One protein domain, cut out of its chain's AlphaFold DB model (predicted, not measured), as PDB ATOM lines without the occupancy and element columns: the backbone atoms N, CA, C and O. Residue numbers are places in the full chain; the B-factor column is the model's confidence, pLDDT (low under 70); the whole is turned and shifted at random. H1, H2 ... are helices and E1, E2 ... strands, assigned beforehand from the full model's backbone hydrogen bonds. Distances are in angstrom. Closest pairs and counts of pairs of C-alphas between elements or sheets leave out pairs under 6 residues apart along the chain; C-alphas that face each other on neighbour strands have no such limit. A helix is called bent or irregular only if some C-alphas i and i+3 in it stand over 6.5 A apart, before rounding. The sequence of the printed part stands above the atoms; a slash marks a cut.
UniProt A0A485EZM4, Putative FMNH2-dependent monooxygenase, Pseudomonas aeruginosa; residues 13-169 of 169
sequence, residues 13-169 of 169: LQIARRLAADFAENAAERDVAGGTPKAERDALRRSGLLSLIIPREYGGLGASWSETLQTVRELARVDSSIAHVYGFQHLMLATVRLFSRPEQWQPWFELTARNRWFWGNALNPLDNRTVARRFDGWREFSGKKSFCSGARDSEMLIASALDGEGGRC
ATOM      1  N   LEU A  13     172.808  88.567 198.134       98.38
ATOM      2  CA  LEU A  13     172.820  89.166 199.468       98.38
ATOM      3  C   LEU A  13     174.244  89.453 199.971       98.38
ATOM      4  O   LEU A  13     174.471  90.495 200.577       98.38
ATOM      5  N   GLN A  14     175.218  88.578 199.702       98.38
ATOM      6  CA  GLN A  14     176.626  88.852 200.027       98.38
ATOM      7  C   GLN A  14     177.165  90.050 199.238       98.38
ATOM      8  O   GLN A  14     177.887  90.874 199.798       98.38
ATOM      9  N   ILE A  15     176.788  90.178 197.962       98.44
ATOM     10  CA  ILE A  15     177.156  91.332 197.133       98.44
ATOM     11  C   ILE A  15     176.534  92.614 197.704       98.44
ATOM     12  O   ILE A  15     177.246  93.599 197.884       98.44
ATOM     13  N   ALA A  16     175.240  92.591 198.039       98.69
ATOM     14  CA  ALA A  16     174.545  93.733 198.632       98.69
ATOM     15  C   ALA A  16     175.159  94.154 199.977       98.69
ATOM     16  O   ALA A  16     175.329  95.344 200.209       98.69
ATOM     17  N   ARG A  17     175.563  93.199 200.828       98.75
ATOM     18  CA  ARG A  17     176.261  93.477 202.098       98.75
ATOM     19  C   ARG A  17     177.608  94.153 201.902       98.75
ATOM     20  O   ARG A  17     177.910  95.093 202.624       98.75
ATOM     21  N   ARG A  18     178.405  93.690 200.933       98.56
ATOM     22  CA  ARG A  18     179.683  94.339 200.607       98.56
ATOM     23  C   ARG A  18     179.451  95.777 200.153       98.56
ATOM     24  O   ARG A  18     180.056  96.679 200.704       98.56
ATOM     25  N   LEU A  19     178.534  95.982 199.206       98.69
ATOM     26  CA  LEU A  19     178.201  97.327 198.733       98.69
ATOM     27  C   LEU A  19     177.664  98.216 199.859       98.69
ATOM     28  O   LEU A  19     178.016  99.382 199.918       98.69
ATOM     29  N   ALA A  20     176.843  97.677 200.763       98.75
ATOM     30  CA  ALA A  20     176.354  98.426 201.914       98.75
ATOM     31  C   ALA A  20     177.501  98.857 202.845       98.75
ATOM     32  O   ALA A  20     177.499  99.992 203.309       98.75
ATOM     33  N   ALA A  21     178.487  97.990 203.090       98.62
ATOM     34  CA  ALA A  21     179.671  98.358 203.864       98.62
ATOM     35  C   ALA A  21     180.449  99.499 203.187       98.62
ATOM     36  O   ALA A  21     180.725 100.498 203.843       98.62
ATOM     37  N   ASP A  22     180.697  99.394 201.877       98.38
ATOM     38  CA  ASP A  22     181.400 100.428 201.105       98.38
ATOM     39  C   ASP A  22     180.622 101.762 201.110       98.38
ATOM     40  O   ASP A  22     181.186 102.835 201.300       98.38
ATOM     41  N   PHE A  23     179.298 101.719 200.925       98.56
ATOM     42  CA  PHE A  23     178.461 102.923 200.860       98.56
ATOM     43  C   PHE A  23     178.294 103.607 202.218       98.56
ATOM     44  O   PHE A  23     178.053 104.815 202.254       98.56
ATOM     45  N   ALA A  24     178.406 102.858 203.319       98.44
ATOM     46  CA  ALA A  24     178.289 103.392 204.672       98.44
ATOM     47  C   ALA A  24     179.416 104.373 205.020       98.44
ATOM     48  O   ALA A  24     179.193 105.261 205.839       98.44
ATOM     49  N   GLU A  25     180.589 104.247 204.389       98.19
ATOM     50  CA  GLU A  25     181.760 105.089 204.669       98.19
ATOM     51  C   GLU A  25     181.489 106.581 204.432       98.19
ATOM     52  O   GLU A  25     182.043 107.422 205.130       98.19
ATOM     53  N   ASN A  26     180.612 106.915 203.480       96.88
ATOM     54  CA  ASN A  26     180.352 108.294 203.064       96.88
ATOM     55  C   ASN A  26     178.855 108.619 202.871       96.88
ATOM     56  O   ASN A  26     178.518 109.646 202.283       96.88
ATOM     57  N   ALA A  27     177.936 107.766 203.348       98.00
ATOM     58  CA  ALA A  27     176.493 107.943 203.141       98.00
ATOM     59  C   ALA A  27     175.967 109.291 203.653       98.00
ATOM     60  O   ALA A  27     175.268 109.989 202.920       98.00
ATOM     61  N   ALA A  28     176.341 109.687 204.873       97.88
ATOM     62  CA  ALA A  28     175.897 110.949 205.466       97.88
ATOM     63  C   ALA A  28     176.431 112.174 204.705       97.88
ATOM     64  O   ALA A  28     175.699 113.132 204.470       97.88
ATOM     65  N   GLU A  29     177.694 112.134 204.276       98.00
ATOM     66  CA  GLU A  29     178.312 113.217 203.505       98.00
ATOM     67  C   GLU A  29     177.641 113.377 202.135       98.00
ATOM     68  O   GLU A  29     177.329 114.495 201.717       98.00
ATOM     69  N   ARG A  30     177.359 112.258 201.453       97.50
ATOM     70  CA  ARG A  30     176.643 112.253 200.170       97.50
ATOM     71  C   ARG A  30     175.202 112.732 200.307       97.50
ATOM     72  O   ARG A  30     174.724 113.418 199.407       97.50
ATOM     73  N   ASP A  31     174.521 112.395 201.401       97.88
ATOM     74  CA  ASP A  31     173.159 112.865 201.667       97.88
ATOM     75  C   ASP A  31     173.114 114.396 201.800       97.88
ATOM     76  O   ASP A  31     172.331 115.052 201.114       97.88
ATOM     77  N   VAL A  32     174.038 114.974 202.578       97.94
ATOM     78  CA  VAL A  32     174.170 116.433 202.735       97.94
ATOM     79  C   VAL A  32     174.528 117.120 201.416       97.94
ATOM     80  O   VAL A  32     173.956 118.159 201.086       97.94
ATOM     81  N   ALA A  33     175.468 116.559 200.649       97.62
ATOM     82  CA  ALA A  33     175.864 117.113 199.354       97.62
ATOM     83  C   ALA A  33     174.739 117.026 198.305       97.62
ATOM     84  O   ALA A  33     174.651 117.862 197.400       97.62
ATOM     85  N   GLY A  34     173.875 116.016 198.422       95.88
ATOM     86  CA  GLY A  34     172.817 115.722 197.472       95.88
ATOM     87  C   GLY A  34     173.342 115.379 196.073       95.88
ATOM     88  O   GLY A  34     174.495 115.012 195.853       95.88
ATOM     89  N   GLY A  35     172.463 115.495 195.077       95.81
ATOM     90  CA  GLY A  35     172.808 115.208 193.685       95.81
ATOM     91  C   GLY A  35     172.676 113.729 193.311       95.81
ATOM     92  O   GLY A  35     171.842 113.005 193.847       95.81
ATOM     93  N   THR A  36     173.416 113.300 192.282       96.88
ATOM     94  CA  THR A  36     173.350 111.920 191.769       96.88
ATOM     95  C   THR A  36     174.551 111.119 192.277       96.88
ATOM     96  O   THR A  36     175.674 111.469 191.913       96.88
ATOM     97  N   PRO A  37     174.348 110.035 193.052       96.50
ATOM     98  CA  PRO A  37     175.431 109.222 193.610       96.50
ATOM     99  C   PRO A  37     176.023 108.294 192.537       96.50
ATOM    100  O   PRO A  37     175.728 107.099 192.451       96.50
ATOM    101  N   LYS A  38     176.785 108.885 191.608       97.69
ATOM    102  CA  LYS A  38     177.284 108.212 190.399       97.69
ATOM    103  C   LYS A  38     178.199 107.033 190.728       97.69
ATOM    104  O   LYS A  38     178.082 105.987 190.091       97.69
ATOM    105  N   ALA A  39     179.082 107.187 191.713       98.31
ATOM    106  CA  ALA A  39     180.042 106.151 192.090       98.31
ATOM    107  C   ALA A  39     179.335 104.894 192.622       98.31
ATOM    108  O   ALA A  39     179.641 103.777 192.193       98.31
ATOM    109  N   GLU A  40     178.331 105.079 193.475       98.62
ATOM    110  CA  GLU A  40     177.531 104.012 194.080       98.62
ATOM    111  C   GLU A  40     176.637 103.336 193.031       98.62
ATOM    112  O   GLU A  40     176.546 102.106 192.967       98.62
ATOM    113  N   ARG A  41     176.037 104.123 192.128       98.69
ATOM    114  CA  ARG A  41     175.291 103.592 190.977       98.69
ATOM    115  C   ARG A  41     176.187 102.763 190.062       98.69
ATOM    116  O   ARG A  41     175.798 101.677 189.641       98.69
ATOM    117  N   ASP A  42     177.412 103.198 189.798       98.75
ATOM    118  CA  ASP A  42     178.347 102.408 188.998       98.75
ATOM    119  C   ASP A  42     178.819 101.143 189.715       98.75
ATOM    120  O   ASP A  42     179.038 100.116 189.068       98.75
ATOM    121  N   ALA A  43     178.942 101.174 191.043       98.62
ATOM    122  CA  ALA A  43     179.197  99.972 191.828       98.62
ATOM    123  C   ALA A  43     178.032  98.976 191.707       98.62
ATOM    124  O   ALA A  43     178.270  97.793 191.449       98.62
ATOM    125  N   LEU A  44     176.782  99.452 191.757       98.62
ATOM    126  CA  LEU A  44     175.598  98.633 191.479       98.62
ATOM    127  C   LEU A  44     175.619  98.057 190.056       98.62
ATOM    128  O   LEU A  44     175.424  96.849 189.903       98.62
ATOM    129  N   ARG A  45     175.950  98.856 189.030       98.62
ATOM    130  CA  ARG A  45     176.130  98.357 187.652       98.62
ATOM    131  C   ARG A  45     177.152  97.226 187.609       98.62
ATOM    132  O   ARG A  45     176.843  96.137 187.139       98.62
ATOM    133  N   ARG A  46     178.360  97.449 188.139       98.38
ATOM    134  CA  ARG A  46     179.450  96.455 188.133       98.38
ATOM    135  C   ARG A  46     179.107  95.184 188.905       98.38
ATOM    136  O   ARG A  46     179.607  94.123 188.547       98.38
ATOM    137  N   SER A  47     178.261  95.286 189.929       98.06
ATOM    138  CA  SER A  47     177.891  94.160 190.788       98.06
ATOM    139  C   SER A  47     176.986  93.121 190.121       98.06
ATOM    140  O   SER A  47     176.894  91.999 190.610       98.06
ATOM    141  N   GLY A  48     176.300  93.489 189.033       97.38
ATOM    142  CA  GLY A  48     175.310  92.633 188.373       97.38
ATOM    143  C   GLY A  48     173.944  92.591 189.067       97.38
ATOM    144  O   GLY A  48     173.016  91.996 188.532       97.38
ATOM    145  N   LEU A  49     173.765  93.267 190.206       98.50
ATOM    146  CA  LEU A  49     172.488  93.273 190.928       98.50
ATOM    147  C   LEU A  49     171.348  93.980 190.172       98.50
ATOM    148  O   LEU A  49     170.188  93.779 190.506       98.50
ATOM    149  N   LEU A  50     171.633  94.769 189.132       98.62
ATOM    150  CA  LEU A  50     170.586  95.412 188.322       98.62
ATOM    151  C   LEU A  50     169.760  94.424 187.484       98.62
ATOM    152  O   LEU A  50     168.655  94.768 187.064       98.62
ATOM    153  N   SER A  51     170.283  93.217 187.240       98.19
ATOM    154  CA  SER A  51     169.606  92.139 186.509       98.19
ATOM    155  C   SER A  51     169.061  91.048 187.437       98.19
ATOM    156  O   SER A  51     168.770  89.935 186.992       98.19
ATOM    157  N   LEU A  52     168.907  91.349 188.733       98.31
ATOM    158  CA  LEU A  52     168.609  90.349 189.756       98.31
ATOM    159  C   LEU A  52     167.298  89.593 189.491       98.31
ATOM    160  O   LEU A  52     167.290  88.366 189.554       98.31
ATOM    161  N   ILE A  53     166.222  90.300 189.128       98.31
ATOM    162  CA  ILE A  53     164.916  89.678 188.817       98.31
ATOM    163  C   ILE A  53     164.805  89.156 187.381       98.31
ATOM    164  O   ILE A  53     163.815  88.511 187.036       98.31
ATOM    165  N   ILE A  54     165.766  89.480 186.513       98.62
ATOM    166  CA  ILE A  54     165.709  89.077 185.109       98.62
ATOM    167  C   ILE A  54     165.935  87.555 185.053       98.62
ATOM    168  O   ILE A  54     166.915  87.077 185.635       98.62
ATOM    169  N   PRO A  55     165.060  86.769 184.395       98.19
ATOM    170  CA  PRO A  55     165.256  85.329 184.251       98.19
ATOM    171  C   PRO A  55     166.598  84.980 183.595       98.19
ATOM    172  O   PRO A  55     167.116  85.724 182.760       98.19
ATOM    173  N   ARG A  56     167.150  83.815 183.951       97.94
ATOM    174  CA  ARG A  56     168.471  83.369 183.473       97.94
ATOM    175  C   ARG A  56     168.541  83.208 181.955       97.94
ATOM    176  O   ARG A  56     169.590  83.473 181.380       97.94
ATOM    177  N   GLU A  57     167.437  82.828 181.314       98.00
ATOM    178  CA  GLU A  57     167.333  82.716 179.850       98.00
ATOM    179  C   GLU A  57     167.581  84.053 179.125       98.00
ATOM    180  O   GLU A  57     168.105  84.049 178.019       98.00
ATOM    181  N   TYR A  58     167.319  85.192 179.783       98.25
ATOM    182  CA  TYR A  58     167.614  86.538 179.265       98.25
ATOM    183  C   TYR A  58     168.922  87.119 179.838       98.25
ATOM    184  O   TYR A  58     169.169  88.320 179.746       98.25
ATOM    185  N   GLY A  59     169.763  86.290 180.470       97.44
ATOM    186  CA  GLY A  59     171.074  86.685 180.999       97.44
ATOM    187  C   GLY A  59     171.073  87.298 182.405       97.44
ATOM    188  O   GLY A  59     172.096  87.837 182.830       97.44
ATOM    189  N   GLY A  60     169.955  87.244 183.133       97.88
ATOM    190  CA  GLY A  60     169.871  87.724 184.515       97.88
ATOM    191  C   GLY A  60     170.207  86.675 185.579       97.88
ATOM    192  O   GLY A  60     170.693  85.580 185.286       97.88
ATOM    193  N   LEU A  61     169.931  87.009 186.845       97.56
ATOM    194  CA  LEU A  61     170.193  86.117 187.987       97.56
ATOM    195  C   LEU A  61     168.985  85.250 188.377       97.56
ATOM    196  O   LEU A  61     169.164  84.241 189.061       97.56
ATOM    197  N   GLY A  62     167.781  85.595 187.910       97.56
ATOM    198  CA  GLY A  62     166.552  84.829 188.125       97.56
ATOM    199  C   GLY A  62     166.121  84.723 189.588       97.56
ATOM    200  O   GLY A  62     165.588  83.687 189.978       97.56
ATOM    201  N   ALA A  63     166.388  85.746 190.399       97.94
ATOM    202  CA  ALA A  63     166.032  85.749 191.813       97.94
ATOM    203  C   ALA A  63     164.527  85.938 192.036       97.94
ATOM    204  O   ALA A  63     163.824  86.585 191.256       97.94
ATOM    205  N   SER A  64     164.046  85.404 193.155       98.19
ATOM    206  CA  SER A  64     162.697  85.645 193.655       98.19
ATOM    207  C   SER A  64     162.541  87.063 194.211       98.19
ATOM    208  O   SER A  64     163.501  87.691 194.661       98.19
ATOM    209  N   TRP A  65     161.298  87.547 194.294       98.12
ATOM    210  CA  TRP A  65     161.002  88.830 194.942       98.12
ATOM    211  C   TRP A  65     161.457  88.893 196.401       98.12
ATOM    212  O   TRP A  65     161.864  89.957 196.859       98.12
ATOM    213  N   SER A  66     161.426  87.770 197.128       98.44
ATOM    214  CA  SER A  66     161.920  87.725 198.508       98.44
ATOM    215  C   SER A  66     163.422  88.013 198.564       98.44
ATOM    216  O   SER A  66     163.854  88.881 199.320       98.44
ATOM    217  N   GLU A  67     164.215  87.365 197.708       98.19
ATOM    218  CA  GLU A  67     165.658  87.611 197.609       98.19
ATOM    219  C   GLU A  67     165.958  89.042 197.149       98.19
ATOM    220  O   GLU A  67     166.805  89.720 197.736       98.19
ATOM    221  N   THR A  68     165.230  89.554 196.151       98.62
ATOM    222  CA  THR A  68     165.377  90.942 195.695       98.62
ATOM    223  C   THR A  68     165.113  91.931 196.824       98.62
ATOM    224  O   THR A  68     165.958  92.784 197.101       98.62
ATOM    225  N   LEU A  69     163.995  91.796 197.539       98.69
ATOM    226  CA  LEU A  69     163.656  92.689 198.648       98.69
ATOM    227  C   LEU A  69     164.642  92.569 199.818       98.69
ATOM    228  O   LEU A  69     164.904  93.570 200.481       98.69
ATOM    229  N   GLN A  70     165.251  91.403 200.050       98.69
ATOM    230  CA  GLN A  70     166.341  91.273 201.026       98.69
ATOM    231  C   GLN A  70     167.556  92.131 200.645       98.69
ATOM    232  O   GLN A  70     168.098  92.816 201.510       98.69
ATOM    233  N   THR A  71     167.951  92.163 199.366       98.81
ATOM    234  CA  THR A  71     169.058  93.032 198.916       98.81
ATOM    235  C   THR A  71     168.723  94.519 199.043       98.81
ATOM    236  O   THR A  71     169.564  95.294 199.493       98.81
ATOM    237  N   VAL A  72     167.481  94.917 198.734       98.88
ATOM    238  CA  VAL A  72     167.007  96.300 198.926       98.88
ATOM    239  C   VAL A  72     167.081  96.688 200.403       98.88
ATOM    240  O   VAL A  72     167.598  97.751 200.734       98.88
ATOM    241  N   ARG A  73     166.605  95.813 201.301       98.81
ATOM    242  CA  ARG A  73     166.637  96.042 202.753       98.81
ATOM    243  C   ARG A  73     168.054  96.184 203.295       98.81
ATOM    244  O   ARG A  73     168.254  96.974 204.206       98.81
ATOM    245  N   GLU A  74     169.008  95.423 202.768       98.81
ATOM    246  CA  GLU A  74     170.406  95.520 203.193       98.81
ATOM    247  C   GLU A  74     171.003  96.885 202.830       98.81
ATOM    248  O   GLU A  74     171.541  97.558 203.702       98.81
ATOM    249  N   LEU A  75     170.827  97.345 201.587       98.81
ATOM    250  CA  LEU A  75     171.285  98.678 201.172       98.81
ATOM    251  C   LEU A  75     170.574  99.794 201.958       98.81
ATOM    252  O   LEU A  75     171.200 100.770 202.360       98.81
ATOM    253  N   ALA A  76     169.280  99.622 202.247       98.69
ATOM    254  CA  ALA A  76     168.482 100.608 202.977       98.69
ATOM    255  C   ALA A  76     168.940 100.830 204.428       98.69
ATOM    256  O   ALA A  76     168.580 101.845 205.018       98.69
ATOM    257  N   ARG A  77     169.718  99.906 205.011       98.44
ATOM    258  CA  ARG A  77     170.285 100.076 206.361       98.44
ATOM    259  C   ARG A  77     171.319 101.191 206.437       98.44
ATOM    260  O   ARG A  77     171.533 101.717 207.522       98.44
ATOM    261  N   VAL A  78     171.970 101.498 205.317       98.38
ATOM    262  CA  VAL A  78     173.085 102.449 205.262       98.38
ATOM    263  C   VAL A  78     172.757 103.665 204.403       98.38
ATOM    264  O   VAL A  78     173.203 104.762 204.710       98.38
ATOM    265  N   ASP A  79     171.957 103.487 203.347       98.38
ATOM    266  CA  ASP A  79     171.657 104.542 202.386       98.38
ATOM    267  C   ASP A  79     170.267 104.344 201.768       98.38
ATOM    268  O   ASP A  79     170.050 103.527 200.863       98.38
ATOM    269  N   SER A  80     169.297 105.110 202.271       97.75
ATOM    270  CA  SER A  80     167.909 105.031 201.809       97.75
ATOM    271  C   SER A  80     167.721 105.564 200.382       97.75
ATOM    272  O   SER A  80     166.894 105.034 199.640       97.75
ATOM    273  N   SER A  81     168.525 106.545 199.959       97.50
ATOM    274  CA  SER A  81     168.471 107.141 198.621       97.50
ATOM    275  C   SER A  81     168.922 106.147 197.549       97.50
ATOM    276  O   SER A  81     168.247 105.971 196.528       97.50
ATOM    277  N   ILE A  82     170.022 105.431 197.797       98.00
ATOM    278  CA  ILE A  82     170.500 104.349 196.931       98.00
ATOM    279  C   ILE A  82     169.525 103.177 196.924       98.00
ATOM    280  O   ILE A  82     169.177 102.674 195.852       98.00
ATOM    281  N   ALA A  83     169.049 102.756 198.097       98.62
ATOM    282  CA  ALA A  83     168.092 101.662 198.191       98.62
ATOM    283  C   ALA A  83     166.792 101.964 197.435       98.62
ATOM    284  O   ALA A  83     166.258 101.079 196.767       98.62
ATOM    285  N   HIS A  84     166.318 103.213 197.476       98.31
ATOM    286  CA  HIS A  84     165.139 103.659 196.734       98.31
ATOM    287  C   HIS A  84     165.321 103.506 195.222       98.31
ATOM    288  O   HIS A  84     164.505 102.854 194.571       98.31
ATOM    289  N   VAL A  85     166.408 104.035 194.643       97.81
ATOM    290  CA  VAL A  85     166.640 103.919 193.187       97.81
ATOM    291  C   VAL A  85     166.937 102.482 192.752       97.81
ATOM    292  O   VAL A  85     166.528 102.074 191.666       97.81
ATOM    293  N   TYR A  86     167.589 101.686 193.602       98.69
ATOM    294  CA  TYR A  86     167.812 100.261 193.365       98.69
ATOM    295  C   TYR A  86     166.517  99.434 193.462       98.69
ATOM    296  O   TYR A  86     166.308  98.508 192.681       98.69
ATOM    297  N   GLY A  87     165.601  99.775 194.368       98.44
ATOM    298  CA  GLY A  87     164.263  99.182 194.403       98.44
ATOM    299  C   GLY A  87     163.453  99.542 193.155       98.44
ATOM    300  O   GLY A  87     162.864  98.666 192.518       98.44
ATOM    301  N   PHE A  88     163.489 100.816 192.751       97.31
ATOM    302  CA  PHE A  88     162.804 101.300 191.550       97.31
ATOM    303  C   PHE A  88     163.291 100.624 190.267       97.31
ATOM    304  O   PHE A  88     162.455 100.292 189.436       97.31
ATOM    305  N   GLN A  89     164.590 100.336 190.129       98.12
ATOM    306  CA  GLN A  89     165.129  99.527 189.024       98.12
ATOM    307  C   GLN A  89     164.302  98.250 188.794       98.12
ATOM    308  O   GLN A  89     163.849  97.969 187.684       98.12
ATOM    309  N   HIS A  90     164.080  97.483 189.862       98.44
ATOM    310  CA  HIS A  90     163.367  96.209 189.805       98.44
ATOM    311  C   HIS A  90     161.874  96.408 189.558       98.44
ATOM    312  O   HIS A  90     161.264  95.662 188.792       98.44
ATOM    313  N   LEU A  91     161.294  97.448 190.157       97.44
ATOM    314  CA  LEU A  91     159.906  97.814 189.907       97.44
ATOM    315  C   LEU A  91     159.676  98.196 188.437       97.44
ATOM    316  O   LEU A  91     158.663  97.794 187.870       97.44
ATOM    317  N   MET A  92     160.601  98.916 187.794       97.94
ATOM    318  CA  MET A  92     160.489  99.288 186.378       97.94
ATOM    319  C   MET A  92     160.547  98.060 185.469       97.94
ATOM    320  O   MET A  92     159.669  97.878 184.628       97.94
ATOM    321  N   LEU A  93     161.504  97.159 185.694       98.00
ATOM    322  CA  LEU A  93     161.583  95.902 184.947       98.00
ATOM    323  C   LEU A  93     160.307  95.054 185.102       98.00
ATOM    324  O   LEU A  93     159.782  94.528 184.120       98.00
ATOM    325  N   ALA A  94     159.761  94.971 186.317       97.94
ATOM    326  CA  ALA A  94     158.486  94.304 186.564       97.94
ATOM    327  C   ALA A  94     157.307  95.000 185.866       97.94
ATOM    328  O   ALA A  94     156.448  94.329 185.299       97.94
ATOM    329  N   THR A  95     157.291  96.334 185.865       97.12
ATOM    330  CA  THR A  95     156.252  97.153 185.224       97.12
ATOM    331  C   THR A  95     156.226  96.913 183.718       97.12
ATOM    332  O   THR A  95     155.164  96.627 183.169       97.12
ATOM    333  N   VAL A  96     157.383  96.942 183.047       96.19
ATOM    334  CA  VAL A  96     157.456  96.662 181.604       96.19
ATOM    335  C   VAL A  96     156.894  95.282 181.285       96.19
ATOM    336  O   VAL A  96     156.077  95.157 180.376       96.19
ATOM    337  N   ARG A  97     157.259  94.256 182.057       96.19
ATOM    338  CA  ARG A  97     156.733  92.902 181.851       96.19
ATOM    339  C   ARG A  97     155.226  92.798 182.116       96.19
ATOM    340  O   ARG A  97     154.554  92.039 181.429       96.19
ATOM    341  N   LEU A  98     154.697  93.530 183.098       97.00
ATOM    342  CA  LEU A  98     153.278  93.482 183.468       97.00
ATOM    343  C   LEU A  98     152.368  94.136 182.417       97.00
ATOM    344  O   LEU A  98     151.255  93.667 182.200       97.00
ATOM    345  N   PHE A  99     152.836  95.205 181.770       96.00
ATOM    346  CA  PHE A  99     152.020  96.034 180.876       96.00
ATOM    347  C   PHE A  99     152.349  95.871 179.385       96.00
ATOM    348  O   PHE A  99     151.900  96.675 178.569       96.00
ATOM    349  N   SER A 100     153.120  94.852 179.000       95.75
ATOM    350  CA  SER A 100     153.471  94.626 177.595       95.75
ATOM    351  C   SER A 100     153.482  93.148 177.211       95.75
ATOM    352  O   SER A 100     153.526  92.254 178.057       95.75
ATOM    353  N   ARG A 101     153.407  92.883 175.904       97.94
ATOM    354  CA  ARG A 101     153.473  91.528 175.344       97.94
ATOM    355  C   ARG A 101     154.911  90.989 175.384       97.94
ATOM    356  O   ARG A 101     155.838  91.800 175.369       97.94
ATOM    357  N   PRO A 102     155.125  89.658 175.402       97.31
ATOM    358  CA  PRO A 102     156.461  89.053 175.389       97.31
ATOM    359  C   PRO A 102     157.421  89.670 174.373       97.31
ATOM    360  O   PRO A 102     158.525  90.073 174.735       97.31
ATOM    361  N   GLU A 103     156.959  89.875 173.144       97.44
ATOM    362  CA  GLU A 103     157.768  90.404 172.044       97.44
ATOM    363  C   GLU A 103     158.197  91.861 172.283       97.44
ATOM    364  O   GLU A 103     159.168  92.336 171.696       97.44
ATOM    365  N   GLN A 104     157.482  92.583 173.153       96.38
ATOM    366  CA  GLN A 104     157.779  93.965 173.512       96.38
ATOM    367  C   GLN A 104     158.778  94.062 174.668       96.38
ATOM    368  O   GLN A 104     159.603  94.971 174.639       96.38
ATOM    369  N   TRP A 105     158.725  93.180 175.679       97.62
ATOM    370  CA  TRP A 105     159.603  93.285 176.859       97.62
ATOM    371  C   TRP A 105     160.859  92.421 176.824       97.62
ATOM    372  O   TRP A 105     161.863  92.819 177.419       97.62
ATOM    373  N   GLN A 106     160.838  91.263 176.158       98.25
ATOM    374  CA  GLN A 106     161.976  90.333 176.157       98.25
ATOM    375  C   GLN A 106     163.286  90.987 175.679       98.25
ATOM    376  O   GLN A 106     164.280  90.881 176.406       98.25
ATOM    377  N   PRO A 107     163.309  91.762 174.569       98.06
ATOM    378  CA  PRO A 107     164.538  92.422 174.124       98.06
ATOM    379  C   PRO A 107     165.109  93.384 175.172       98.06
ATOM    380  O   PRO A 107     166.325  93.496 175.332       98.06
ATOM    381  N   TRP A 108     164.246  94.059 175.939       97.94
ATOM    382  CA  TRP A 108     164.677  94.990 176.980       97.94
ATOM    383  C   TRP A 108     165.324  94.284 178.168       97.94
ATOM    384  O   TRP A 108     166.264  94.824 178.752       97.94
ATOM    385  N   PHE A 109     164.865  93.084 178.521       98.38
ATOM    386  CA  PHE A 109     165.489  92.278 179.572       98.38
ATOM    387  C   PHE A 109     166.885  91.813 179.153       98.38
ATOM    388  O   PHE A 109     167.838  92.008 179.908       98.38
ATOM    389  N   GLU A 110     167.027  91.296 177.932       98.38
ATOM    390  CA  GLU A 110     168.322  90.873 177.392       98.38
ATOM    391  C   GLU A 110     169.323  92.030 177.323       98.38
ATOM    392  O   GLU A 110     170.461  91.911 177.787       98.38
ATOM    393  N   LEU A 111     168.901  93.176 176.780       98.38
ATOM    394  CA  LEU A 111     169.741  94.368 176.690       98.38
ATOM    395  C   LEU A 111     170.109  94.905 178.075       98.38
ATOM    396  O   LEU A 111     171.264  95.267 178.300       98.38
ATOM    397  N   THR A 112     169.167  94.914 179.020       98.44
ATOM    398  CA  THR A 112     169.431  95.372 180.391       98.44
ATOM    399  C   THR A 112     170.452  94.485 181.083       98.44
ATOM    400  O   THR A 112     171.390  95.003 181.689       98.44
ATOM    401  N   ALA A 113     170.310  93.163 180.981       98.19
ATOM    402  CA  ALA A 113     171.251  92.227 181.581       98.19
ATOM    403  C   ALA A 113     172.643  92.328 180.940       98.19
ATOM    404  O   ALA A 113     173.644  92.419 181.652       98.19
ATOM    405  N   ARG A 114     172.708  92.392 179.604       98.25
ATOM    406  CA  ARG A 114     173.963  92.498 178.845       98.25
ATOM    407  C   ARG A 114     174.716  93.793 179.140       98.25
ATOM    408  O   ARG A 114     175.928  93.767 179.342       98.25
ATOM    409  N   ASN A 115     174.005  94.917 179.155       98.31
ATOM    410  CA  ASN A 115     174.613  96.244 179.240       98.31
ATOM    411  C   ASN A 115     174.635  96.817 180.663       98.31
ATOM    412  O   ASN A 115     175.272  97.843 180.894       98.31
ATOM    413  N   ARG A 116     173.994  96.138 181.626       97.81
ATOM    414  CA  ARG A 116     173.895  96.543 183.040       97.81
ATOM    415  C   ARG A 116     173.210  97.904 183.184       97.81
ATOM    416  O   ARG A 116     173.726  98.800 183.850       97.81
ATOM    417  N   TRP A 117     172.063  98.047 182.522       98.44
ATOM    418  CA  TRP A 117     171.313  99.301 182.467       98.44
ATOM    419  C   TRP A 117     170.508  99.582 183.729       98.44
ATOM    420  O   TRP A 117     169.843  98.703 184.287       98.44
ATOM    421  N   PHE A 118     170.519 100.849 184.119       98.62
ATOM    422  CA  PHE A 118     169.575 101.414 185.062       98.62
ATOM    423  C   PHE A 118     168.305 101.896 184.357       98.62
ATOM    424  O   PHE A 118     168.330 102.433 183.247       98.62
ATOM    425  N   TRP A 119     167.197 101.743 185.067       98.50
ATOM    426  CA  TRP A 119     165.863 102.162 184.699       98.50
ATOM    427  C   TRP A 119     165.377 103.200 185.703       98.50
ATOM    428  O   TRP A 119     165.354 102.967 186.913       98.50
ATOM    429  N   GLY A 120     164.970 104.350 185.182       97.44
ATOM    430  CA  GLY A 120     164.275 105.387 185.929       97.44
ATOM    431  C   GLY A 120     162.795 105.439 185.580       97.44
ATOM    432  O   GLY A 120     162.297 104.709 184.719       97.44
ATOM    433  N   ASN A 121     162.089 106.361 186.227       96.00
ATOM    434  CA  ASN A 121     160.688 106.615 185.927       96.00
ATOM    435  C   ASN A 121     160.408 108.102 185.708       96.00
ATOM    436  O   ASN A 121     161.080 108.962 186.272       96.00
ATOM    437  N   ALA A 122     159.360 108.372 184.943       95.44
ATOM    438  CA  ALA A 122     158.661 109.642 184.834       95.44
ATOM    439  C   ALA A 122     157.144 109.359 184.848       95.44
ATOM    440  O   ALA A 122     156.408 109.729 183.931       95.44
ATOM    441  N   LEU A 123     156.695 108.611 185.866       91.44
ATOM    442  CA  LEU A 123     155.386 107.948 185.877       91.44
ATOM    443  C   LEU A 123     154.312 108.627 186.724       91.44
ATOM    444  O   LEU A 123     153.155 108.237 186.595       91.44
ATOM    445  N   ASN A 124     154.660 109.609 187.568       89.25
ATOM    446  CA  ASN A 124     153.739 110.176 188.558       89.25
ATOM    447  C   ASN A 124     152.355 110.490 187.937       89.25
ATOM    448  O   ASN A 124     152.271 111.386 187.085       89.25
ATOM    449  N   PRO A 125     151.287 109.762 188.325       82.94
ATOM    450  CA  PRO A 125     149.971 109.880 187.698       82.94
ATOM    451  C   PRO A 125     149.239 111.158 188.110       82.94
ATOM    452  O   PRO A 125     148.321 111.591 187.419       82.94
ATOM    453  N   LEU A 126     149.658 111.785 189.214       88.00
ATOM    454  CA  LEU A 126     149.144 113.088 189.638       88.00
ATOM    455  C   LEU A 126     149.694 114.230 188.774       88.00
ATOM    456  O   LEU A 126     149.202 115.353 188.850       88.00
ATOM    457  N   ASP A 127     150.705 113.953 187.946       87.62
ATOM    458  CA  ASP A 127     151.284 114.928 187.035       87.62
ATOM    459  C   ASP A 127     150.630 114.859 185.649       87.62
ATOM    460  O   ASP A 127     150.974 114.017 184.810       87.62
ATOM    461  N   ASN A 128     149.692 115.778 185.423       91.44
ATOM    462  CA  ASN A 128     148.906 115.923 184.197       91.44
ATOM    463  C   ASN A 128     149.534 116.877 183.164       91.44
ATOM    464  O   ASN A 128     148.894 117.207 182.169       91.44
ATOM    465  N   ARG A 129     150.775 117.335 183.378       93.94
ATOM    466  CA  ARG A 129     151.427 118.361 182.540       93.94
ATOM    467  C   ARG A 129     152.197 117.793 181.352       93.94
ATOM    468  O   ARG A 129     152.904 118.544 180.686       93.94
ATOM    469  N   THR A 130     152.123 116.482 181.127       94.81
ATOM    470  CA  THR A 130     152.740 115.807 179.979       94.81
ATOM    471  C   THR A 130     151.661 115.176 179.122       94.81
ATOM    472  O   THR A 130     150.826 114.433 179.634       94.81
ATOM    473  N   VAL A 131     151.699 115.478 177.827       94.50
ATOM    474  CA  VAL A 131     150.741 115.015 176.823       94.50
ATOM    475  C   VAL A 131     151.471 114.166 175.787       94.50
ATOM    476  O   VAL A 131     152.575 114.521 175.367       94.50
ATOM    477  N   ALA A 132     150.854 113.059 175.385       95.38
ATOM    478  CA  ALA A 132     151.263 112.249 174.251       95.38
ATOM    479  C   ALA A 132     150.354 112.559 173.059       95.38
ATOM    480  O   ALA A 132     149.144 112.348 173.135       95.38
ATOM    481  N   ARG A 133     150.917 113.043 171.951       94.69
ATOM    482  CA  ARG A 133     150.187 113.221 170.686       94.69
ATOM    483  C   ARG A 133     150.553 112.116 169.717       94.69
ATOM    484  O   ARG A 133     151.720 111.735 169.616       94.69
ATOM    485  N   ARG A 134     149.557 111.591 169.010       94.38
ATOM    486  CA  ARG A 134     149.763 110.543 168.016       94.38
ATOM    487  C   ARG A 134     150.158 111.151 166.675       94.38
ATOM    488  O   ARG A 134     149.535 112.093 166.203       94.38
ATOM    489  N   PHE A 135     151.164 110.550 166.060       92.19
ATOM    490  CA  PHE A 135     151.561 110.773 164.679       92.19
ATOM    491  C   PHE A 135     151.594 109.425 163.951       92.19
ATOM    492  O   PHE A 135     151.425 108.367 164.569       92.19
ATOM    493  N   ASP A 136     151.778 109.444 162.633       93.69
ATOM    494  CA  ASP A 136     151.851 108.206 161.863       93.69
ATOM    495  C   ASP A 136     153.102 107.400 162.253       93.69
ATOM    496  O   ASP A 136     154.232 107.837 162.053       93.69
ATOM    497  N   GLY A 137     152.890 106.248 162.891       91.75
ATOM    498  CA  GLY A 137     153.946 105.350 163.365       91.75
ATOM    499  C   GLY A 137     154.662 105.739 164.670       91.75
ATOM    500  O   GLY A 137     155.450 104.936 165.166       91.75
ATOM    501  N   TRP A 138     154.399 106.907 165.273       93.25
ATOM    502  CA  TRP A 138     155.074 107.337 166.511       93.25
ATOM    503  C   TRP A 138     154.202 108.235 167.406       93.25
ATOM    504  O   TRP A 138     153.088 108.624 167.052       93.25
ATOM    505  N   ARG A 139     154.689 108.533 168.617       94.12
ATOM    506  CA  ARG A 139     154.035 109.445 169.566       94.12
ATOM    507  C   ARG A 139     155.007 110.520 170.032       94.12
ATOM    508  O   ARG A 139     156.119 110.203 170.446       94.12
ATOM    509  N   GLU A 140     154.571 111.772 170.002       94.56
ATOM    510  CA  GLU A 140     155.291 112.896 170.603       94.56
ATOM    511  C   GLU A 140     154.933 112.988 172.081       94.56
ATOM    512  O   GLU A 140     153.753 113.069 172.408       94.56
ATOM    513  N   PHE A 141     155.931 113.027 172.962       94.69
ATOM    514  CA  PHE A 141     155.747 113.330 174.382       94.69
ATOM    515  C   PHE A 141     156.211 114.762 174.644       94.69
ATOM    516  O   PHE A 141     157.383 115.077 174.440       94.69
ATOM    517  N   SER A 142     155.315 115.622 175.128       94.69
ATOM    518  CA  SER A 142     155.636 117.019 175.435       94.69
ATOM    519  C   SER A 142     155.092 117.422 176.798       94.69
ATOM    520  O   SER A 142     153.920 117.191 177.104       94.69
ATOM    521  N   GLY A 143     155.949 118.015 177.633       93.38
ATOM    522  CA  GLY A 143     155.562 118.506 178.951       93.38
ATOM    523  C   GLY A 143     156.639 118.395 180.021       93.38
ATOM    524  O   GLY A 143     157.832 118.296 179.737       93.38
ATOM    525  N   LYS A 144     156.198 118.448 181.282       93.62
ATOM    526  CA  LYS A 144     157.056 118.315 182.469       93.62
ATOM    527  C   LYS A 144     156.535 117.195 183.366       93.62
ATOM    528  O   LYS A 144     155.328 117.100 183.580       93.62
ATOM    529  N   LYS A 145     157.455 116.403 183.924       93.50
ATOM    530  CA  LYS A 145     157.186 115.403 184.966       93.50
ATOM    531  C   LYS A 145     157.970 115.710 186.242       93.50
ATOM    532  O   LYS A 145     159.152 116.051 186.186       93.50
ATOM    533  N   SER A 146     157.310 115.578 187.388       93.00
ATOM    534  CA  SER A 146     157.892 115.648 188.734       93.00
ATOM    535  C   SER A 146     157.953 114.264 189.390       93.00
ATOM    536  O   SER A 146     157.205 113.363 189.019       93.00
ATOM    537  N   PHE A 147     158.816 114.115 190.404       91.69
ATOM    538  CA  PHE A 147     159.068 112.848 191.119       91.69
ATOM    539  C   PHE A 147     159.609 111.718 190.226       91.69
ATOM    540  O   PHE A 147     159.267 110.548 190.377       91.69
ATOM    541  N   CYS A 148     160.510 112.075 189.310       94.94
ATOM    542  CA  CYS A 148     161.145 111.155 188.369       94.94
ATOM    543  C   CYS A 148     162.315 110.384 189.016       94.94
ATOM    544  O   CYS A 148     163.480 110.572 188.654       94.94
ATOM    545  N   SER A 149     162.035 109.577 190.047       93.69
ATOM    546  CA  SER A 149     163.067 108.818 190.768       93.69
ATOM    547  C   SER A 149     163.899 107.951 189.823       93.69
ATOM    548  O   SER A 149     163.369 107.222 188.982       93.69
ATOM    549  N   GLY A 150     165.220 108.052 189.968       93.69
ATOM    550  CA  GLY A 150     166.171 107.338 189.123       93.69
ATOM    551  C   GLY A 150     166.214 107.823 187.675       93.69
ATOM    552  O   GLY A 150     166.841 107.157 186.872       93.69
ATOM    553  N   ALA A 151     165.574 108.936 187.292       95.81
ATOM    554  CA  ALA A 151     165.586 109.357 185.889       95.81
ATOM    555  C   ALA A 151     166.949 109.875 185.407       95.81
ATOM    556  O   ALA A 151     167.310 109.691 184.249       95.81
ATOM    557  N   ARG A 152     167.719 110.517 186.291       95.88
ATOM    558  CA  ARG A 152     169.103 110.913 185.993       95.88
ATOM    559  C   ARG A 152     170.020 109.697 186.065       95.88
ATOM    560  O   ARG A 152     169.835 108.843 186.928       95.88
ATOM    561  N   ASP A 153     171.032 109.678 185.197       97.81
ATOM    562  CA  ASP A 153     172.011 108.589 185.096       97.81
ATOM    563  C   ASP A 153     171.376 107.216 184.804       97.81
ATOM    564  O   ASP A 153     171.902 106.200 185.240       97.81
ATOM    565  N   SER A 154     170.237 107.154 184.111       98.00
ATOM    566  CA  SER A 154     169.613 105.892 183.684       98.00
ATOM    567  C   SER A 154     169.549 105.809 182.170       98.00
ATOM    568  O   SER A 154     169.323 106.815 181.501       98.00
ATOM    569  N   GLU A 155     169.735 104.605 181.636       98.06
ATOM    570  CA  GLU A 155     169.692 104.357 180.197       98.06
ATOM    571  C   GLU A 155     168.256 104.184 179.690       98.06
ATOM    572  O   GLU A 155     167.970 104.508 178.540       98.06
ATOM    573  N   MET A 156     167.345 103.730 180.555       97.81
ATOM    574  CA  MET A 156     165.937 103.528 180.222       97.81
ATOM    575  C   MET A 156     165.020 104.326 181.149       97.81
ATOM    576  O   MET A 156     165.298 104.507 182.337       97.81
ATOM    577  N   LEU A 157     163.886 104.771 180.608       96.75
ATOM    578  CA  LEU A 157     162.825 105.447 181.350       96.75
ATOM    579  C   LEU A 157     161.478 104.832 180.997       96.75
ATOM    580  O   LEU A 157     161.148 104.698 179.821       96.75
ATOM    581  N   ILE A 158     160.665 104.547 182.012       96.00
ATOM    582  CA  ILE A 158     159.222 104.395 181.811       96.00
ATOM    583  C   ILE A 158     158.574 105.755 182.058       96.00
ATOM    584  O   ILE A 158     158.768 106.350 183.119       96.00
ATOM    585  N   ALA A 159     157.809 106.251 181.090       95.12
ATOM    586  CA  ALA A 159     157.135 107.542 181.162       95.12
ATOM    587  C   ALA A 159     155.628 107.390 180.936       95.12
ATOM    588  O   ALA A 159     155.193 106.510 180.198       95.12
ATOM    589  N   SER A 160     154.842 108.264 181.567       93.81
ATOM    590  CA  SER A 160     153.396 108.373 181.352       93.81
ATOM    591  C   SER A 160     153.028 109.759 180.832       93.81
ATOM    592  O   SER A 160     153.715 110.744 181.113       93.81
ATOM    593  N   ALA A 161     151.932 109.849 180.088       94.00
ATOM    594  CA  ALA A 161     151.402 111.101 179.564       94.00
ATOM    595  C   ALA A 161     149.892 110.972 179.339       94.00
ATOM    596  O   ALA A 161     149.396 109.877 179.093       94.00
ATOM    597  N   LEU A 162     149.169 112.088 179.416       92.69
ATOM    598  CA  LEU A 162     147.766 112.126 179.013       92.69
ATOM    599  C   LEU A 162     147.661 112.023 177.494       92.69
ATOM    600  O   LEU A 162     148.485 112.599 176.785       92.69
ATOM    601  N   ASP A 163     146.647 111.330 176.990       89.31
ATOM    602  CA  ASP A 163     146.395 111.294 175.556       89.31
ATOM    603  C   ASP A 163     145.891 112.667 175.100       89.31
ATOM    604  O   ASP A 163     144.911 113.201 175.631       89.31
ATOM    605  N   GLY A 164     146.576 113.259 174.122       77.56
ATOM    606  CA  GLY A 164     146.280 114.604 173.623       77.56
ATOM    607  C   GLY A 164     144.939 114.726 172.904       77.56
ATOM    608  O   GLY A 164     144.473 115.841 172.692       77.56
ATOM    609  N   GLU A 165     144.314 113.597 172.567       73.69
ATOM    610  CA  GLU A 165     142.998 113.516 171.924       73.69
ATOM    611  C   GLU A 165     141.836 113.337 172.926       73.69
ATOM    612  O   GLU A 165     140.684 113.223 172.518       73.69
ATOM    613  N   GLY A 166     142.103 113.387 174.242       53.06
ATOM    614  CA  GLY A 166     141.066 113.477 175.285       53.06
ATOM    615  C   GLY A 166     140.895 112.247 176.187       53.06
ATOM    616  O   GLY A 166     139.948 112.200 176.972       53.06
ATOM    617  N   GLY A 167     141.801 111.267 176.128       50.81
ATOM    618  CA  GLY A 167     141.803 110.084 176.998       50.81
ATOM    619  C   GLY A 167     142.968 110.062 177.992       50.81
ATOM    620  O   GLY A 167     144.010 110.666 177.775       50.81
ATOM    621  N   ARG A 168     142.838 109.351 179.113       47.06
ATOM    622  CA  ARG A 168     144.016 108.948 179.902       47.06
ATOM    623  C   ARG A 168     144.591 107.702 179.213       47.06
ATOM    624  O   ARG A 168     143.864 106.716 179.122       47.06
ATOM    625  N   CYS A 169     145.820 107.766 178.698       45.28
ATOM    626  CA  CYS A 169     146.576 106.581 178.274       45.28
ATOM    627  C   CYS A 169     147.322 105.975 179.463       45.28
ATOM    628  O   CYS A 169     147.808 106.754 180.317       45.28
TER     629      CYS A 169
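AT A GLANCE: This is residues 13 to 169 of the 169 residues of the protein "Putative FMNH2-dependent monooxygenase" of Pseudomonas aeruginosa (UniProt A0A485EZM4). A helical body narrows into a strand arm: H1 and H4 lie side by side, with H3 along H1 and the long H5 along H4, and H5 runs out of this group to pack on the small pair of strands E1 and E4. Beyond that pair the hairpin of E2 and E3 makes the far end, while H6 folds back after H5, and H2 lies off at the edge of the helical body. The printed part has 157 residues, with six named helices followed by four named strands; E1 and E4 are parallel, E2 and E3 antiparallel, and the class is mixed, helices and strands. The whole is compact, with a radius of gyration of the C-alphas of 16.9 A, and spans 51 by 40 by 24 A.

IN THESE COORDINATES: Find C-alpha 13 at (172.820, 89.166, 199.468); from there H1 runs to residue 24, 16.1 A. Next come H2, residues 27 to 33, H3, residues 38 to 47, and H4, residues 65 to 76, 16.1 A long. H5 begins at C-alpha 80, (167.909, 105.031, 201.809), and covers 26.2 A to residue 98. H6, residues 102 to 115, 19.9 A, is only just irregular: C-alphas 104 and 107 are 7.0 A apart. Then read E1, residues 119 to 122, E2, 130 to 135, E3, 138 to 143, and E4, 156 to 159, ending at (157.135, 107.542, 181.162).

HOW THE PARTS SIT: Start at H1, which touches H4 at a shallow tilt of 18 degrees, the same way; their closest C-alphas, Ala 20 and Leu 75, are 5.1 A apart. H1 also touches H3, opposite ways at 18 degrees, closest at Phe 23 and Glu 40, 6.9 A. H4 and H5 form a helical hairpin, with C-alphas 76 and 83 closest at 4.9 A. H2 and H5 are near each other. H5 and H6 only just touch, with 3 pairs of C-alphas within 8 A, closest at Arg 97 and Trp 105, 5.8 A. Farther on, the C-alphas of Gln 89 in H5 and Trp 119 in E1 are 5.1 A apart. Across E1 and E4, N 120 and O 156 are 2.9 A apart; across the hairpin of E2 and E3, N 133 and O 140 are 2.9 A apart. Every O i to N i+4 pair is within hydrogen-bond range in H1, H2, H3 and H4, against 14 of 15 in H5 and 8 of 10 in H6.

THE WHOLE: Look for the two C-alphas farthest apart at Glu 25 and Asp 136, 52.3 A. The printed part has no cut; the links H3 to H4 and E3 to E4 are long. Mean pLDDT of the printed part is 95.3, and residues 166 to 169 are under 70.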